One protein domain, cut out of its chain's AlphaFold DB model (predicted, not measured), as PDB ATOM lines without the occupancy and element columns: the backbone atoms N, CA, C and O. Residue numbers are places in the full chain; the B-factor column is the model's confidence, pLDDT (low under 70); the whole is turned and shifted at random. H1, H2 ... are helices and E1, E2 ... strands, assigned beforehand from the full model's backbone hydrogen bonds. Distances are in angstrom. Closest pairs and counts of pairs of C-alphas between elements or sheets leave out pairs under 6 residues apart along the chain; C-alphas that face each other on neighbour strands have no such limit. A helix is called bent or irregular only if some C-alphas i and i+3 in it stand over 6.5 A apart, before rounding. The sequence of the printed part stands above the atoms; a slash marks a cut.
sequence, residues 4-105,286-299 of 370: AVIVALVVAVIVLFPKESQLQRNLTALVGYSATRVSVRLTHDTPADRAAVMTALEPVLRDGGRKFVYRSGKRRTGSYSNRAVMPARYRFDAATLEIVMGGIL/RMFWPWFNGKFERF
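AT A GLANCE: This is residues 4 to 105 and 286 to 299 of the 370 residues of an uncharacterized protein of Cupriavidus sp. HPC(L) (UniProt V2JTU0). A long two-stranded hairpin, E3 and E4, reaches away from a small three-stranded sheet, E2, E6 and E5, which has H3 over one face; E4 runs on into E5. H2 packs on the hairpin, and residues 4 to 12 of H1 stick out free. The printed part has 116 residues, with three named helices and seven named strands in the order H1 H2 E1 E2 H3 E3 E4 E5 E6 E7; the class is mixed, helices and strands. The sheet E2 - E6 - E5 and the pair E3 - E4 are antiparallel. The whole is loose, with a radius of gyration of the C-alphas of 17.6 A and spans of 56 by 40 by 23 A.

HOW THE PARTS SIT: Start at H1, residues 4 to 15, which is close to but not clearly touching H2, residues 20 to 31: the closest C-alphas, Val 13 and Leu 23, are 7.9 A apart. Look next at E3, residues 66 to 74, and E4, residues 78 to 86, a hairpin at 163 degrees with N 68 and O 84 2.7 A apart, within hydrogen-bond range. The closest C-alphas of H2 and E4, Ser 21 and Ala 84, are 5.4 A apart. E1, residues 33 to 35, meets E7, residues 286 to 288, only at a point, where C-alphas 34 and 287 are 4.4 A apart. E1 runs on into E2, residues 37 to 42, at 42 degrees. E2 is the antiparallel neighbour of E6, residues 96 to 100, with N 40 and O 97 2.8 A apart. E5, residues 89 to 93, forms a hairpin with E6, with N 91 and O 98 2.9 A apart. H3, residues 47 to 63, is on this sheet at a height of 9.6 A, making two layers, a helix on one face of a sheet. It lies over E6 and runs along the strands, at 21 degrees to E6 on the local plane. Every O i to N i+4 pair is within hydrogen-bond range in H1 and H2, and 11 of 13 in H3.

IN THESE COORDINATES: Find C-alpha 4 at (6.098, -5.407, 57.791); from there H1 runs 15.9 A. H2 is 16.7 A long, E1 6.1 A and E2 16.0 A. H3 spans 24.2 A and is irregular, with C-alphas 56 and 59 7.4 A apart and a kink of 51 degrees near residue 57. E3 spans 26.1 A; E4, 26.4 A long, ends at C-alpha 86, (9.691, -24.376, 34.413). E5 is 13.2 A long, E6 12.8 A and E7 6.2 A.

THE WHOLE: The C-alphas farthest apart, His 44 and Arg 76, are 58.8 A from each other. Residues 106 to 285 are not printed, and C-alphas 105 and 286 are 12.4 A apart across this cut. The links printed whole are tight. The pLDDT is under 70 at residues 4 to 22, 63, 68 to 84 and 293 to 294.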
ATOM      1  N   ALA A   4       4.920  -5.894  58.509       47.91
ATOM      2  CA  ALA A   4       6.098  -5.407  57.791       47.91
ATOM      3  C   ALA A   4       6.844  -6.496  56.990       47.91
ATOM      4  O   ALA A   4       7.318  -6.222  55.893       47.91
ATOM      5  N   VAL A   5       6.904  -7.737  57.488       61.44
ATOM      6  CA  VAL A   5       7.522  -8.868  56.768       61.44
ATOM      7  C   VAL A   5       6.663  -9.270  55.573       61.44
ATOM      8  O   VAL A   5       7.193  -9.535  54.502       61.44
ATOM      9  N   ILE A   6       5.338  -9.256  55.728       57.34
ATOM     10  CA  ILE A   6       4.399  -9.562  54.642       57.34
ATOM     11  C   ILE A   6       4.466  -8.472  53.567       57.34
ATOM     12  O   ILE A   6       4.560  -8.790  52.388       57.34
ATOM     13  N   VAL A   7       4.497  -7.195  53.960       52.94
ATOM     14  CA  VAL A   7       4.620  -6.068  53.026       52.94
ATOM     15  C   VAL A   7       5.965  -6.090  52.300       52.94
ATOM     16  O   VAL A   7       5.985  -5.944  51.085       52.94
ATOM     17  N   ALA A   8       7.079  -6.353  52.988       54.38
ATOM     18  CA  ALA A   8       8.390  -6.477  52.347       54.38
ATOM     19  C   ALA A   8       8.452  -7.664  51.370       54.38
ATOM     20  O   ALA A   8       9.046  -7.552  50.301       54.38
ATOM     21  N   LEU A   9       7.793  -8.778  51.699       57.91
ATOM     22  CA  LEU A   9       7.726  -9.966  50.851       57.91
ATOM     23  C   LEU A   9       6.823  -9.734  49.630       57.91
ATOM     24  O   LEU A   9       7.188 -10.115  48.524       57.91
ATOM     25  N   VAL A  10       5.703  -9.025  49.794       57.09
ATOM     26  CA  VAL A  10       4.823  -8.603  48.691       57.09
ATOM     27  C   VAL A  10       5.516  -7.578  47.791       57.09
ATOM     28  O   VAL A  10       5.469  -7.715  46.575       57.09
ATOM     29  N   VAL A  11       6.221  -6.592  48.351       52.56
ATOM     30  CA  VAL A  11       6.979  -5.596  47.575       52.56
ATOM     31  C   VAL A  11       8.156  -6.248  46.846       52.56
ATOM     32  O   VAL A  11       8.355  -5.966  45.670       52.56
ATOM     33  N   ALA A  12       8.879  -7.186  47.466       52.69
ATOM     34  CA  ALA A  12       9.901  -7.978  46.779       52.69
ATOM     35  C   ALA A  12       9.295  -8.823  45.643       52.69
ATOM     36  O   ALA A  12       9.859  -8.878  44.552       52.69
ATOM     37  N   VAL A  13       8.115  -9.415  45.858       52.78
ATOM     38  CA  VAL A  13       7.360 -10.149  44.830       52.78
ATOM     39  C   VAL A  13       6.853  -9.231  43.712       52.78
ATOM     40  O   VAL A  13       6.750  -9.676  42.583       52.78
ATOM     41  N   ILE A  14       6.573  -7.954  43.963       53.44
ATOM     42  CA  ILE A  14       6.136  -7.008  42.920       53.44
ATOM     43  C   ILE A  14       7.337  -6.443  42.145       53.44
ATOM     44  O   ILE A  14       7.279  -6.311  40.925       53.44
ATOM     45  N   VAL A  15       8.441  -6.137  42.831       51.31
ATOM     46  CA  VAL A  15       9.626  -5.484  42.246       51.31
ATOM     47  C   VAL A  15      10.522  -6.472  41.488       51.31
ATOM     48  O   VAL A  15      11.092  -6.108  40.462       51.31
ATOM     49  N   LEU A  16      10.624  -7.734  41.927       51.72
ATOM     50  CA  LEU A  16      11.441  -8.760  41.252       51.72
ATOM     51  C   LEU A  16      10.707  -9.494  40.114       51.72
ATOM     52  O   LEU A  16      11.336 -10.267  39.391       51.72
ATOM     53  N   PHE A  17       9.399  -9.277  39.931       52.56
ATOM     54  CA  PHE A  17       8.577 -10.046  38.988       52.56
ATOM     55  C   PHE A  17       7.806  -9.168  38.000       52.56
ATOM     56  O   PHE A  17       6.600  -8.969  38.142       52.56
ATOM     57  N   PRO A  18       8.443  -8.698  36.920       52.25
ATOM     58  CA  PRO A  18       7.775  -7.801  35.983       52.25
ATOM     59  C   PRO A  18       6.783  -8.507  35.033       52.25
ATOM     60  O   PRO A  18       6.226  -7.855  34.151       52.25
ATOM     61  N   LYS A  19       6.552  -9.830  35.143       64.75
ATOM     62  CA  LYS A  19       5.678 -10.591  34.222       64.75
ATOM     63  C   LYS A  19       4.864 -11.678  34.938       64.75
ATOM     64  O   LYS A  19       5.430 -12.533  35.615       64.75
ATOM     65  N   GLU A  20       3.550 -11.717  34.698       66.44
ATOM     66  CA  GLU A  20       2.608 -12.671  35.322       66.44
ATOM     67  C   GLU A  20       3.008 -14.149  35.146       66.44
ATOM     68  O   GLU A  20       2.925 -14.939  36.086       66.44
ATOM     69  N   SER A  21       3.535 -14.525  33.974       63.50
ATOM     70  CA  SER A  21       4.020 -15.888  33.713       63.50
ATOM     71  C   SER A  21       5.228 -16.273  34.581       63.50
ATOM     72  O   SER A  21       5.368 -17.431  34.970       63.50
ATOM     73  N   GLN A  22       6.098 -15.314  34.918       69.81
ATOM     74  CA  GLN A  22       7.259 -15.544  35.789       69.81
ATOM     75  C   GLN A  22       6.839 -15.683  37.255       69.81
ATOM     76  O   GLN A  22       7.396 -16.517  37.972       69.81
ATOM     77  N   LEU A  23       5.831 -14.916  37.684       71.19
ATOM     78  CA  LEU A  23       5.248 -15.033  39.020       71.19
ATOM     79  C   LEU A  23       4.617 -16.416  39.223       71.19
ATOM     80  O   LEU A  23       4.949 -17.104  40.187       71.19
ATOM     81  N   GLN A  24       3.781 -16.864  38.280       72.19
ATOM     82  CA  GLN A  24       3.171 -18.198  38.326       72.19
ATOM     83  C   GLN A  24       4.225 -19.310  38.392       72.19
ATOM     84  O   GLN A  24       4.117 -20.214  39.226       72.19
ATOM     85  N   ARG A  25       5.271 -19.230  37.558       78.06
ATOM     86  CA  ARG A  25       6.386 -20.186  37.577       78.06
ATOM     87  C   ARG A  25       7.061 -20.232  38.948       78.06
ATOM     88  O   ARG A  25       7.237 -21.318  39.496       78.06
ATOM     89  N   ASN A  26       7.456 -19.090  39.508       78.38
ATOM     90  CA  ASN A  26       8.239 -19.084  40.744       78.38
ATOM     91  C   ASN A  26       7.391 -19.438  41.973       78.38
ATOM     92  O   ASN A  26       7.893 -20.134  42.848       78.38
ATOM     93  N   LEU A  27       6.109 -19.051  42.020       78.00
ATOM     94  CA  LEU A  27       5.186 -19.532  43.055       78.00
ATOM     95  C   LEU A  27       5.030 -21.055  42.985       78.00
ATOM     96  O   LEU A  27       5.124 -21.722  44.010       78.00
ATOM     97  N   THR A  28       4.888 -21.612  41.776       78.62
ATOM     98  CA  THR A  28       4.841 -23.069  41.558       78.62
ATOM     99  C   THR A  28       6.135 -23.751  42.021       78.62
ATOM    100  O   THR A  28       6.090 -24.796  42.663       78.62
ATOM    101  N   ALA A  29       7.300 -23.162  41.739       79.12
ATOM    102  CA  ALA A  29       8.583 -23.676  42.224       79.12
ATOM    103  C   ALA A  29       8.688 -23.621  43.757       79.12
ATOM    104  O   ALA A  29       9.266 -24.521  44.361       79.12
ATOM    105  N   LEU A  30       8.139 -22.576  44.382       81.69
ATOM    106  CA  LEU A  30       8.183 -22.378  45.827       81.69
ATOM    107  C   LEU A  30       7.326 -23.414  46.564       81.69
ATOM    108  O   LEU A  30       7.825 -24.076  47.467       81.69
ATOM    109  N   VAL A  31       6.068 -23.600  46.158       82.81
ATOM    110  CA  VAL A  31       5.151 -24.551  46.821       82.81
ATOM    111  C   VAL A  31       5.425 -26.011  46.460       82.81
ATOM    112  O   VAL A  31       4.979 -26.909  47.171       82.81
ATOM    113  N   GLY A  32       6.195 -26.249  45.398       82.44
ATOM    114  CA  GLY A  32       6.463 -27.569  44.842       82.44
ATOM    115  C   GLY A  32       5.429 -27.986  43.804       82.44
ATOM    116  O   GLY A  32       4.309 -27.479  43.750       82.44
ATOM    117  N   TYR A  33       5.817 -28.918  42.940       83.81
ATOM    118  CA  TYR A  33       4.972 -29.370  41.838       83.81
ATOM    119  C   TYR A  33       5.127 -30.863  41.574       83.81
ATOM    120  O   TYR A  33       6.194 -31.438  41.776       83.81
ATOM    121  N   SER A  34       4.056 -31.503  41.105       85.81
ATOM    122  CA  SER A  34       4.130 -32.876  40.605       85.81
ATOM    123  C   SER A  34       4.927 -32.906  39.307       85.81
ATOM    124  O   SER A  34       4.626 -32.161  38.371       85.81
ATOM    125  N   ALA A  35       5.933 -33.772  39.258       87.94
ATOM    126  CA  ALA A  35       6.831 -33.887  38.121       87.94
ATOM    127  C   ALA A  35       7.001 -35.343  37.695       87.94
ATOM    128  O   ALA A  35       7.166 -36.233  38.540       87.94
ATOM    129  N   THR A  36       7.010 -35.573  36.383       89.50
ATOM    130  CA  THR A  36       7.473 -36.843  35.825       89.50
ATOM    131  C   THR A  36       8.973 -36.968  36.066       89.50
ATOM    132  O   THR A  36       9.726 -36.016  35.853       89.50
ATOM    133  N   ARG A  37       9.401 -38.146  36.527       90.62
ATOM    134  CA  ARG A  37      10.812 -38.481  36.703       90.62
ATOM    135  C   ARG A  37      11.205 -39.563  35.714       90.62
ATOM    136  O   ARG A  37      10.433 -40.490  35.489       90.62
ATOM    137  N   VAL A  38      12.401 -39.451  35.159       91.31
ATOM    138  CA  VAL A  38      13.009 -40.467  34.302       91.31
ATOM    139  C   VAL A  38      14.385 -40.765  34.871       91.31
ATOM    140  O   VAL A  38      15.173 -39.853  35.098       91.31
ATOM    141  N   SER A  39      14.655 -42.032  35.146       92.94
ATOM    142  CA  SER A  39      15.935 -42.515  35.644       92.94
ATOM    143  C   SER A  39      16.586 -43.348  34.553       92.94
ATOM    144  O   SER A  39      16.035 -44.368  34.142       92.94
ATOM    145  N   VAL A  40      17.752 -42.918  34.085       94.12
ATOM    146  CA  VAL A  40      18.533 -43.595  33.050       94.12
ATOM    147  C   VAL A  40      19.821 -44.093  33.687       94.12
ATOM    148  O   VAL A  40      20.666 -43.307  34.105       94.12
ATOM    149  N   ARG A  41      19.976 -45.413  33.777       95.38
ATOM    150  CA  ARG A  41      21.216 -46.034  34.241       95.38
ATOM    151  C   ARG A  41      22.200 -46.092  33.086       95.38
ATOM    152  O   ARG A  41      21.876 -46.638  32.031       95.38
ATOM    153  N   LEU A  42      23.393 -45.563  33.303       95.06
ATOM    154  CA  LEU A  42      24.488 -45.581  32.352       95.06
ATOM    155  C   LEU A  42      25.244 -46.910  32.404       95.06
ATOM    156  O   LEU A  42      25.342 -47.545  33.457       95.06
ATOM    157  N   THR A  43      25.806 -47.317  31.266       93.88
ATOM    158  CA  THR A  43      26.734 -48.459  31.192       93.88
ATOM    159  C   THR A  43      28.055 -48.132  31.884       93.88
ATOM    160  O   THR A  43      28.588 -48.956  32.622       93.88
ATOM    161  N   HIS A  44      28.555 -46.914  31.670       91.44
ATOM    162  CA  HIS A  44      29.794 -46.409  32.245       91.44
ATOM    163  C   HIS A  44      29.563 -45.007  32.794       91.44
ATOM    164  O   HIS A  44      28.820 -44.212  32.216       91.44
ATOM    165  N   ASP A  45      30.210 -44.710  33.915       90.69
ATOM    166  CA  ASP A  45      30.095 -43.422  34.581       90.69
ATOM    167  C   ASP A  45      31.336 -42.560  34.323       90.69
ATOM    168  O   ASP A  45      32.177 -42.363  35.200       90.69
ATOM    169  N   THR A  46      31.489 -42.095  33.079       92.44
ATOM    170  CA  THR A  46      32.602 -41.224  32.670       92.44
ATOM    171  C   THR A  46      32.104 -39.820  32.315       92.44
ATOM    172  O   THR A  46      30.976 -39.672  31.840       92.44
ATOM    173  N   PRO A  47      32.924 -38.761  32.474       91.06
ATOM    174  CA  PRO A  47      32.540 -37.411  32.053       91.06
ATOM    175  C   PRO A  47      32.137 -37.331  30.573       91.06
ATOM    176  O   PRO A  47      31.205 -36.605  30.228       91.06
ATOM    177  N   ALA A  48      32.799 -38.110  29.710       90.75
ATOM    178  CA  ALA A  48      32.492 -38.181  28.285       90.75
ATOM    179  C   ALA A  48      31.121 -38.824  28.022       90.75
ATOM    180  O   ALA A  48      30.341 -38.299  27.227       90.75
ATOM    181  N   ASP A  49      30.793 -39.916  28.719       90.50
ATOM    182  CA  ASP A  49      29.494 -40.576  28.569       90.50
ATOM    183  C   ASP A  49      28.355 -39.723  29.119       90.50
ATOM    184  O   ASP A  49      27.314 -39.602  28.472       90.50
ATOM    185  N   ARG A  50      28.571 -39.065  30.265       92.00
ATOM    186  CA  ARG A  50      27.616 -38.103  30.828       92.00
ATOM    187  C   ARG A  50      27.318 -36.984  29.831       92.00
ATOM    188  O   ARG A  50      26.152 -36.716  29.562       92.00
ATOM    189  N   ALA A  51      28.349 -36.372  29.243       90.75
ATOM    190  CA  ALA A  51      28.179 -35.311  28.252       90.75
ATOM    191  C   ALA A  51      27.435 -35.804  26.999       90.75
ATOM    192  O   ALA A  51      26.461 -35.180  26.585       90.75
ATOM    193  N   ALA A  52      27.830 -36.952  26.439       90.75
ATOM    194  CA  ALA A  52      27.202 -37.517  25.245       90.75
ATOM    195  C   ALA A  52      25.716 -37.844  25.457       90.75
ATOM    196  O   ALA A  52      24.887 -37.547  24.594       90.75
ATOM    197  N   VAL A  53      25.364 -38.414  26.615       92.62
ATOM    198  CA  VAL A  53      23.969 -38.704  26.972       92.62
ATOM    199  C   VAL A  53      23.176 -37.415  27.188       92.62
ATOM    200  O   VAL A  53      22.044 -37.328  26.720       92.62
ATOM    201  N   MET A  54      23.754 -36.395  27.827       90.88
ATOM    202  CA  MET A  54      23.079 -35.102  28.004       90.88
ATOM    203  C   MET A  54      22.808 -34.397  26.677       90.88
ATOM    204  O   MET A  54      21.697 -33.918  26.471       90.88
ATOM    205  N   THR A  55      23.779 -34.376  25.760       88.38
ATOM    206  CA  THR A  55      23.587 -33.821  24.411       88.38
ATOM    207  C   THR A  55      22.517 -34.594  23.644       88.38
ATOM    208  O   THR A  55      21.647 -33.994  23.020       88.38
ATOM    209  N   ALA A  56      22.531 -35.925  23.727       87.50
ATOM    210  CA  ALA A  56      21.527 -36.765  23.083       87.50
ATOM    211  C   ALA A  56      20.111 -36.539  23.641       87.50
ATOM    212  O   ALA A  56      19.153 -36.488  22.877       87.50
ATOM    213  N   LEU A  57      19.971 -36.373  24.961       88.75
ATOM    214  CA  LEU A  57      18.683 -36.160  25.628       88.75
ATOM    215  C   LEU A  57      18.257 -34.686  25.692       88.75
ATOM    216  O   LEU A  57      17.177 -34.393  26.205       88.75
ATOM    217  N   GLU A  58      19.043 -33.757  25.149       84.38
ATOM    218  CA  GLU A  58      18.713 -32.330  25.095       84.38
ATOM    219  C   GLU A  58      17.302 -32.057  24.530       84.38
ATOM    220  O   GLU A  58      16.561 -31.287  25.150       84.38
ATOM    221  N   PRO A  59      16.854 -32.694  23.424       77.06
ATOM    222  CA  PRO A  59      15.501 -32.484  22.908       77.06
ATOM    223  C   PRO A  59      14.416 -32.922  23.900       77.06
ATOM    224  O   PRO A  59      13.389 -32.255  24.032       77.06
ATOM    225  N   VAL A  60      14.661 -34.014  24.633       79.44
ATOM    226  CA  VAL A  60      13.757 -34.538  25.666       79.44
ATOM    227  C   VAL A  60      13.707 -33.598  26.871       79.44
ATOM    228  O   VAL A  60      12.628 -33.318  27.388       79.44
ATOM    229  N   LEU A  61      14.855 -33.068  27.300       83.25
ATOM    230  CA  LEU A  61      14.953 -32.102  28.400       83.25
ATOM    231  C   LEU A  61      14.270 -30.775  28.062       83.25
ATOM    232  O   LEU A  61      13.574 -30.208  28.905       83.25
ATOM    233  N   ARG A  62      14.437 -30.303  26.821       78.94
ATOM    234  CA  ARG A  62      13.805 -29.084  26.315       78.94
ATOM    235  C   ARG A  62      12.283 -29.196  26.340       78.94
ATOM    236  O   ARG A  62      11.617 -28.336  26.905       78.94
ATOM    237  N   ASP A  63      11.726 -30.266  25.783       69.69
ATOM    238  CA  ASP A  63      10.270 -30.446  25.781       69.69
ATOM    239  C   ASP A  63       9.703 -30.823  27.157       69.69
ATOM    240  O   ASP A  63       8.569 -30.484  27.489       69.69
ATOM    241  N   GLY A  64      10.516 -31.466  27.997       73.81
ATOM    242  CA  GLY A  64      10.198 -31.733  29.396       73.81
ATOM    243  C   GLY A  64       9.993 -30.466  30.234       73.81
ATOM    244  O   GLY A  64       9.512 -30.553  31.366       73.81
ATOM    245  N   GLY A  65      10.341 -29.286  29.709       79.12
ATOM    246  CA  GLY A  65      10.047 -27.995  30.315       79.12
ATOM    247  C   GLY A  65       8.555 -27.648  30.260       79.12
ATOM    248  O   GLY A  65       7.923 -27.635  29.206       79.12
ATOM    249  N   ARG A  66       7.963 -27.282  31.403       77.44
ATOM    250  CA  ARG A  66       6.563 -26.829  31.442       77.44
ATOM    251  C   ARG A  66       6.486 -25.348  31.094       77.44
ATOM    252  O   ARG A  66       6.950 -24.501  31.858       77.44
ATOM    253  N   LYS A  67       5.838 -25.024  29.979       75.38
ATOM    254  CA  LYS A  67       5.641 -23.644  29.514       75.38
ATOM    255  C   LYS A  67       4.434 -22.998  30.206       75.38
ATOM    256  O   LYS A  67       3.339 -23.551  30.240       75.38
ATOM    257  N   PHE A  68       4.634 -21.797  30.728       61.97
ATOM    258  CA  PHE A  68       3.616 -20.895  31.257       61.97
ATOM    259  C   PHE A  68       3.431 -19.780  30.238       61.97
ATOM    260  O   PHE A  68       4.355 -19.002  29.997       61.97
ATOM    261  N   VAL A  69       2.254 -19.712  29.622       64.69
ATOM    262  CA  VAL A  69       1.939 -18.709  28.603       64.69
ATOM    263  C   VAL A  69       0.822 -17.818  29.117       64.69
ATOM    264  O   VAL A  69      -0.258 -18.295  29.446       64.69
ATOM    265  N   TYR A  70       1.070 -16.515  29.133       56.44
ATOM    266  CA  TYR A  70       0.060 -15.508  29.411       56.44
ATOM    267  C   TYR A  70      -0.209 -14.697  28.149       56.44
ATOM    268  O   TYR A  70       0.708 -14.065  27.628       56.44
ATOM    269  N   ARG A  71      -1.447 -14.712  27.649       57.53
ATOM    270  CA  ARG A  71      -1.871 -13.911  26.493       57.53
ATOM    271  C   ARG A  71      -2.680 -12.722  26.992       57.53
ATOM    272  O   ARG A  71      -3.743 -12.918  27.569       57.53
ATOM    273  N   SER A  72      -2.218 -11.506  26.717       48.97
ATOM    274  CA  SER A  72      -3.027 -10.307  26.931       48.97
ATOM    275  C   SER A  72      -3.528  -9.785  25.584       48.97
ATOM    276  O   SER A  72      -2.747  -9.567  24.651       48.97
ATOM    277  N   GLY A  73      -4.843  -9.607  25.474       43.78
ATOM    278  CA  GLY A  73      -5.488  -8.991  24.322       43.78
ATOM    279  C   GLY A  73      -5.976  -7.589  24.668       43.78
ATOM    280  O   GLY A  73      -6.963  -7.446  25.383       43.78
ATOM    281  N   LYS A  74      -5.344  -6.545  24.119       39.28
ATOM    282  CA  LYS A  74      -5.982  -5.225  23.993       39.28
ATOM    283  C   LYS A  74      -6.471  -5.054  22.556       39.28
ATOM    284  O   LYS A  74      -5.675  -5.131  21.624       39.28
ATOM    285  N   ARG A  75      -7.772  -4.768  22.390       41.50
ATOM    286  CA  ARG A  75      -8.487  -4.605  21.100       41.50
ATOM    287  C   ARG A  75      -7.852  -3.610  20.108       41.50
ATOM    288  O   ARG A  75      -8.246  -3.614  18.952       41.50
ATOM    289  N   ARG A  76      -6.905  -2.761  20.530       39.22
ATOM    290  CA  ARG A  76      -6.329  -1.678  19.706       39.22
ATOM    291  C   ARG A  76      -4.812  -1.723  19.482       39.22
ATOM    292  O   ARG A  76      -4.341  -0.988  18.628       39.22
ATOM    293  N   THR A  77      -4.043  -2.550  20.198       38.09
ATOM    294  CA  THR A  77      -2.557  -2.488  20.172       38.09
ATOM    295  C   THR A  77      -1.866  -3.840  19.966       38.09
ATOM    296  O   THR A  77      -0.668  -3.964  20.202       38.09
ATOM    297  N   GLY A  78      -2.598  -4.855  19.502       42.69
ATOM    298  CA  GLY A  78      -2.052  -6.190  19.242       42.69
ATOM    299  C   GLY A  78      -1.985  -7.072  20.494       42.69
ATOM    300  O   GLY A  78      -1.907  -6.591  21.626       42.69
ATOM    301  N   SER A  79      -2.071  -8.389  20.291       47.00
ATOM    302  CA  SER A  79      -1.927  -9.374  21.366       47.00
ATOM    303  C   SER A  79      -0.451  -9.607  21.673       47.00
ATOM    304  O   SER A  79       0.321  -9.896  20.755       47.00
ATOM    305  N   TYR A  80      -0.065  -9.568  22.948       46.88
ATOM    306  CA  TYR A  80       1.251 -10.042  23.378       46.88
ATOM    307  C   TYR A  80       1.108 -11.329  24.191       46.88
ATOM    308  O   TYR A  80       0.167 -11.479  24.976       46.88
ATOM    309  N   SER A  81       2.047 -12.258  24.009       56.41
ATOM    310  CA  SER A  81       2.177 -13.442  24.855       56.41
ATOM    311  C   SER A  81       3.459 -13.362  25.678       56.41
ATOM    312  O   SER A  81       4.550 -13.356  25.111       56.41
ATOM    313  N   ASN A  82       3.337 -13.328  27.002       59.28
ATOM    314  CA  ASN A  82       4.462 -13.529  27.908       59.28
ATOM    315  C   ASN A  82       4.652 -15.027  28.149       59.28
ATOM    316  O   ASN A  82       3.680 -15.759  28.332       59.28
ATOM    317  N   ARG A  83       5.907 -15.479  28.138       66.81
ATOM    318  CA  ARG A  83       6.273 -16.880  28.355       66.81
ATOM    319  C   ARG A  83       7.251 -16.995  29.510       66.81
ATOM    320  O   ARG A  83       8.126 -16.149  29.667       66.81
ATOM    321  N   ALA A  84       7.082 -18.025  30.321       67.62
ATOM    322  CA  ALA A  84       8.082 -18.501  31.264       67.62
ATOM    323  C   ALA A  84       8.116 -20.026  31.177       67.62
ATOM    324  O   ALA A  84       7.088 -20.637  30.904       67.62
ATOM    325  N   VAL A  85       9.264 -20.651  31.406       75.81
ATOM    326  CA  VAL A  85       9.380 -22.115  31.396       75.81
ATOM    327  C   VAL A  85       9.809 -22.572  32.779       75.81
ATOM    328  O   VAL A  85      10.733 -22.002  33.355       75.81
ATOM    329  N   MET A  86       9.121 -23.565  33.343       82.56
ATOM    330  CA  MET A  86       9.691 -24.376  34.413       82.56
ATOM    331  C   MET A  86      10.610 -25.401  33.750       82.56
ATOM    332  O   MET A  86      10.097 -26.310  33.096       82.56
ATOM    333  N   PRO A  87      11.934 -25.250  33.871       84.62
ATOM    334  CA  PRO A  87      12.878 -26.092  33.153       84.62
ATOM    335  C   PRO A  87      12.849 -27.521  33.690       84.62
ATOM    336  O   PRO A  87      12.572 -27.748  34.878       84.62
ATOM    337  N   ALA A  88      13.203 -28.468  32.823       88.81
ATOM    338  CA  ALA A  88      13.654 -29.765  33.287       88.81
ATOM    339  C   ALA A  88      14.920 -29.598  34.144       88.81
ATOM    340  O   ALA A  88      15.697 -28.646  34.015       88.81
ATOM    341  N   ARG A  89      15.105 -30.526  35.067       90.50
ATOM    342  CA  ARG A  89      16.246 -30.584  35.968       90.50
ATOM    343  C   ARG A  89      16.864 -31.957  35.902       90.50
ATOM    344  O   ARG A  89      16.149 -32.932  35.700       90.50
ATOM    345  N   TYR A  90      18.166 -32.039  36.104       91.88
ATOM    346  CA  TYR A  90      18.860 -33.315  36.095       91.88
ATOM    347  C   TYR A  90      19.908 -33.397  37.197       91.88
ATOM    348  O   TYR A  90      20.344 -32.387  37.743       91.88
ATOM    349  N   ARG A  91      20.297 -34.617  37.550       91.94
ATOM    350  CA  ARG A  91      21.500 -34.883  38.338       91.94
ATOM    351  C   ARG A  91      22.096 -36.214  37.926       91.94
ATOM    352  O   ARG A  91      21.369 -37.121  37.524       91.94
ATOM    353  N   PHE A  92      23.401 -36.330  38.102       91.19
ATOM    354  CA  PHE A  92      24.084 -37.613  38.078       91.19
ATOM    355  C   PHE A  92      24.315 -38.070  39.513       91.19
ATOM    356  O   PHE A  92      24.957 -37.363  40.291       91.19
ATOM    357  N   ASP A  93      23.777 -39.234  39.856       88.88
ATOM    358  CA  ASP A  93      24.059 -39.936  41.103       88.88
ATOM    359  C   ASP A  93      24.702 -41.282  40.764       88.88
ATOM    360  O   ASP A  93      24.046 -42.201  40.259       88.88
ATOM    361  N   ALA A  94      26.024 -41.353  40.948       86.62
ATOM    362  CA  ALA A  94      26.868 -42.403  40.381       86.62
ATOM    363  C   ALA A  94      26.543 -42.625  38.884       86.62
ATOM    364  O   ALA A  94      26.384 -41.673  38.121       86.62
ATOM    365  N   ALA A  95      26.362 -43.883  38.477       90.69
ATOM    366  CA  ALA A  95      26.009 -44.270  37.114       90.69
ATOM    367  C   ALA A  95      24.527 -44.034  36.753       90.69
ATOM    368  O   ALA A  95      24.022 -44.676  35.834       90.69
ATOM    369  N   THR A  96      23.793 -43.178  37.467       93.56
ATOM    370  CA  THR A  96      22.373 -42.916  37.197       93.56
ATOM    371  C   THR A  96      22.146 -41.446  36.886       93.56
ATOM    372  O   THR A  96      22.388 -40.574  37.716       93.56
ATOM    373  N   LEU A  97      21.633 -41.176  35.688       93.81
ATOM    374  CA  LEU A  97      21.077 -39.886  35.315       93.81
ATOM    375  C   LEU A  97      19.615 -39.836  35.752       93.81
ATOM    376  O   LEU A  97      18.762 -40.530  35.198       93.81
ATOM    377  N   GLU A  98      19.318 -38.988  36.725       92.81
ATOM    378  CA  GLU A  98      17.945 -38.669  37.085       92.81
ATOM    379  C   GLU A  98      17.517 -37.369  36.417       92.81
ATOM    380  O   GLU A  98      18.144 -36.330  36.606       92.81
ATOM    381  N   ILE A  99      16.404 -37.419  35.695       91.81
ATOM    382  CA  ILE A  99      15.753 -36.278  35.059       91.81
ATOM    383  C   ILE A  99      14.411 -36.042  35.745       91.81
ATOM    384  O   ILE A  99      13.601 -36.955  35.915       91.81
ATOM    385  N   VAL A 100      14.157 -34.794  36.115       91.06
ATOM    386  CA  VAL A 100      12.893 -34.301  36.656       91.06
ATOM    387  C   VAL A 100      12.340 -33.273  35.684       91.06
ATOM    388  O   VAL A 100      12.919 -32.204  35.498       91.06
ATOM    389  N   MET A 101      11.202 -33.581  35.075       89.94
ATOM    390  CA  MET A 101      10.537 -32.674  34.142       89.94
ATOM    391  C   MET A 101       9.986 -31.435  34.870       89.94
ATOM    392  O   MET A 101       9.786 -31.439  36.085       89.94
ATOM    393  N   GLY A 102       9.683 -30.365  34.136       84.81
ATOM    394  CA  GLY A 102       9.058 -29.146  34.663       84.81
ATOM    395  C   GLY A 102       7.598 -29.318  35.115       84.81
ATOM    396  O   GLY A 102       6.984 -28.375  35.617       84.81
ATOM    397  N   GLY A 103       7.027 -30.509  34.930       85.25
ATOM    398  CA  GLY A 103       5.671 -30.886  35.314       85.25
ATOM    399  C   GLY A 103       5.391 -32.361  35.026       85.25
ATOM    400  O   GLY A 103       6.310 -33.144  34.772       85.25
ATOM    401  N   ILE A 104       4.117 -32.750  35.075       83.12
ATOM    402  CA  ILE A 104       3.684 -34.070  34.608       83.12
ATOM    403  C   ILE A 104       3.710 -34.052  33.081       83.12
ATOM    404  O   ILE A 104       2.990 -33.272  32.458       83.12
ATOM    405  N   LEU A 105       4.547 -34.904  32.499       80.50
ATOM    406  CA  LEU A 105       4.550 -35.148  31.065       80.50
ATOM    407  C   LEU A 105       3.348 -36.045  30.722       80.50
ATOM    408  O   LEU A 105       3.181 -37.080  31.376       80.50
ATOM    409  N   ARG A 286       6.147 -37.791  41.825       76.69
ATOM    410  CA  ARG A 286       6.096 -37.293  43.200       76.69
ATOM    411  C   ARG A 286       6.194 -35.783  43.169       76.69
ATOM    412  O   ARG A 286       6.674 -35.201  42.193       76.69
ATOM    413  N   MET A 287       5.761 -35.168  44.260       84.56
ATOM    414  CA  MET A 287       5.977 -33.748  44.468       84.56
ATOM    415  C   MET A 287       7.485 -33.458  44.477       84.56
ATOM    416  O   MET A 287       8.290 -34.213  45.034       84.56
ATOM    417  N   PHE A 288       7.873 -32.400  43.780       85.69
ATOM    418  CA  PHE A 288       9.247 -31.965  43.633       85.69
ATOM    419  C   PHE A 288       9.377 -30.505  44.058       85.69
ATOM    420  O   PHE A 288       8.644 -29.639  43.581       85.69
ATOM    421  N   TRP A 289      10.347 -30.249  44.934       83.88
ATOM    422  CA  TRP A 289      10.723 -28.922  45.401       83.88
ATOM    423  C   TRP A 289      12.152 -28.622  44.949       83.88
ATOM    424  O   TRP A 289      13.091 -29.224  45.479       83.88
ATOM    425  N   PRO A 290      12.341 -27.692  43.997       81.25
ATOM    426  CA  PRO A 290      13.662 -27.319  43.500       81.25
ATOM    427  C   PRO A 290      14.644 -26.851  44.582       81.25
ATOM    428  O   PRO A 290      15.844 -27.008  44.411       81.25
ATOM    429  N   TRP A 291      14.143 -26.264  45.672       76.19
ATOM    430  CA  TRP A 291      14.945 -25.686  46.756       76.19
ATOM    431  C   TRP A 291      15.236 -26.662  47.906       76.19
ATOM    432  O   TRP A 291      16.094 -26.376  48.733       76.19
ATOM    433  N   PHE A 292      14.540 -27.802  47.968       72.62
ATOM    434  CA  PHE A 292      14.671 -28.783  49.055       72.62
ATOM    435  C   PHE A 292      15.392 -30.070  48.614       72.62
ATOM    436  O   PHE A 292      16.121 -30.676  49.393       72.62
ATOM    437  N   ASN A 293      15.231 -30.494  47.355       65.50
ATOM    438  CA  ASN A 293      15.626 -31.830  46.886       65.50
ATOM    439  C   ASN A 293      17.093 -31.967  46.403       65.50
ATOM    440  O   ASN A 293      17.351 -32.665  45.426       65.50
ATOM    441  N   GLY A 294      18.070 -31.371  47.092       63.12
ATOM    442  CA  GLY A 294      19.500 -31.532  46.766       63.12
ATOM    443  C   GLY A 294      19.957 -30.857  45.457       63.12
ATOM    444  O   GLY A 294      19.221 -30.079  44.851       63.12
ATOM    445  N   LYS A 295      21.207 -31.121  45.036       77.44
ATOM    446  CA  LYS A 295      21.878 -30.466  43.891       77.44
ATOM    447  C   LYS A 295      21.380 -31.001  42.538       77.44
ATOM    448  O   LYS A 295      22.071 -31.773  41.884       77.44
ATOM    449  N   PHE A 296      20.176 -30.612  42.132       86.62
ATOM    450  CA  PHE A 296      19.743 -30.750  40.741       86.62
ATOM    451  C   PHE A 296      20.261 -29.575  39.913       86.62
ATOM    452  O   PHE A 296      20.028 -28.415  40.257       86.62
ATOM    453  N   GLU A 297      20.912 -29.882  38.799       87.94
ATOM    454  CA  GLU A 297      21.259 -28.912  37.772       87.94
ATOM    455  C   GLU A 297      20.020 -28.547  36.954       87.94
ATOM    456  O   GLU A 297      19.090 -29.340  36.763       87.94
ATOM    457  N   ARG A 298      19.984 -27.296  36.510       85.50
ATOM    458  CA  ARG A 298      18.899 -26.748  35.707       85.50
ATOM    459  C   ARG A 298      19.270 -26.897  34.239       85.50
ATOM    460  O   ARG A 298      20.337 -26.454  33.836       85.50
ATOM    461  N   PHE A 299      18.372 -27.475  33.445       82.81
ATOM    462  CA  PHE A 299      18.501 -27.409  31.998       82.81
ATOM    463  C   PHE A 299      18.052 -26.021  31.530       82.81
ATOM    464  O   PHE A 299      16.864 -25.691  31.586       82.81
TER     465      PHE A 299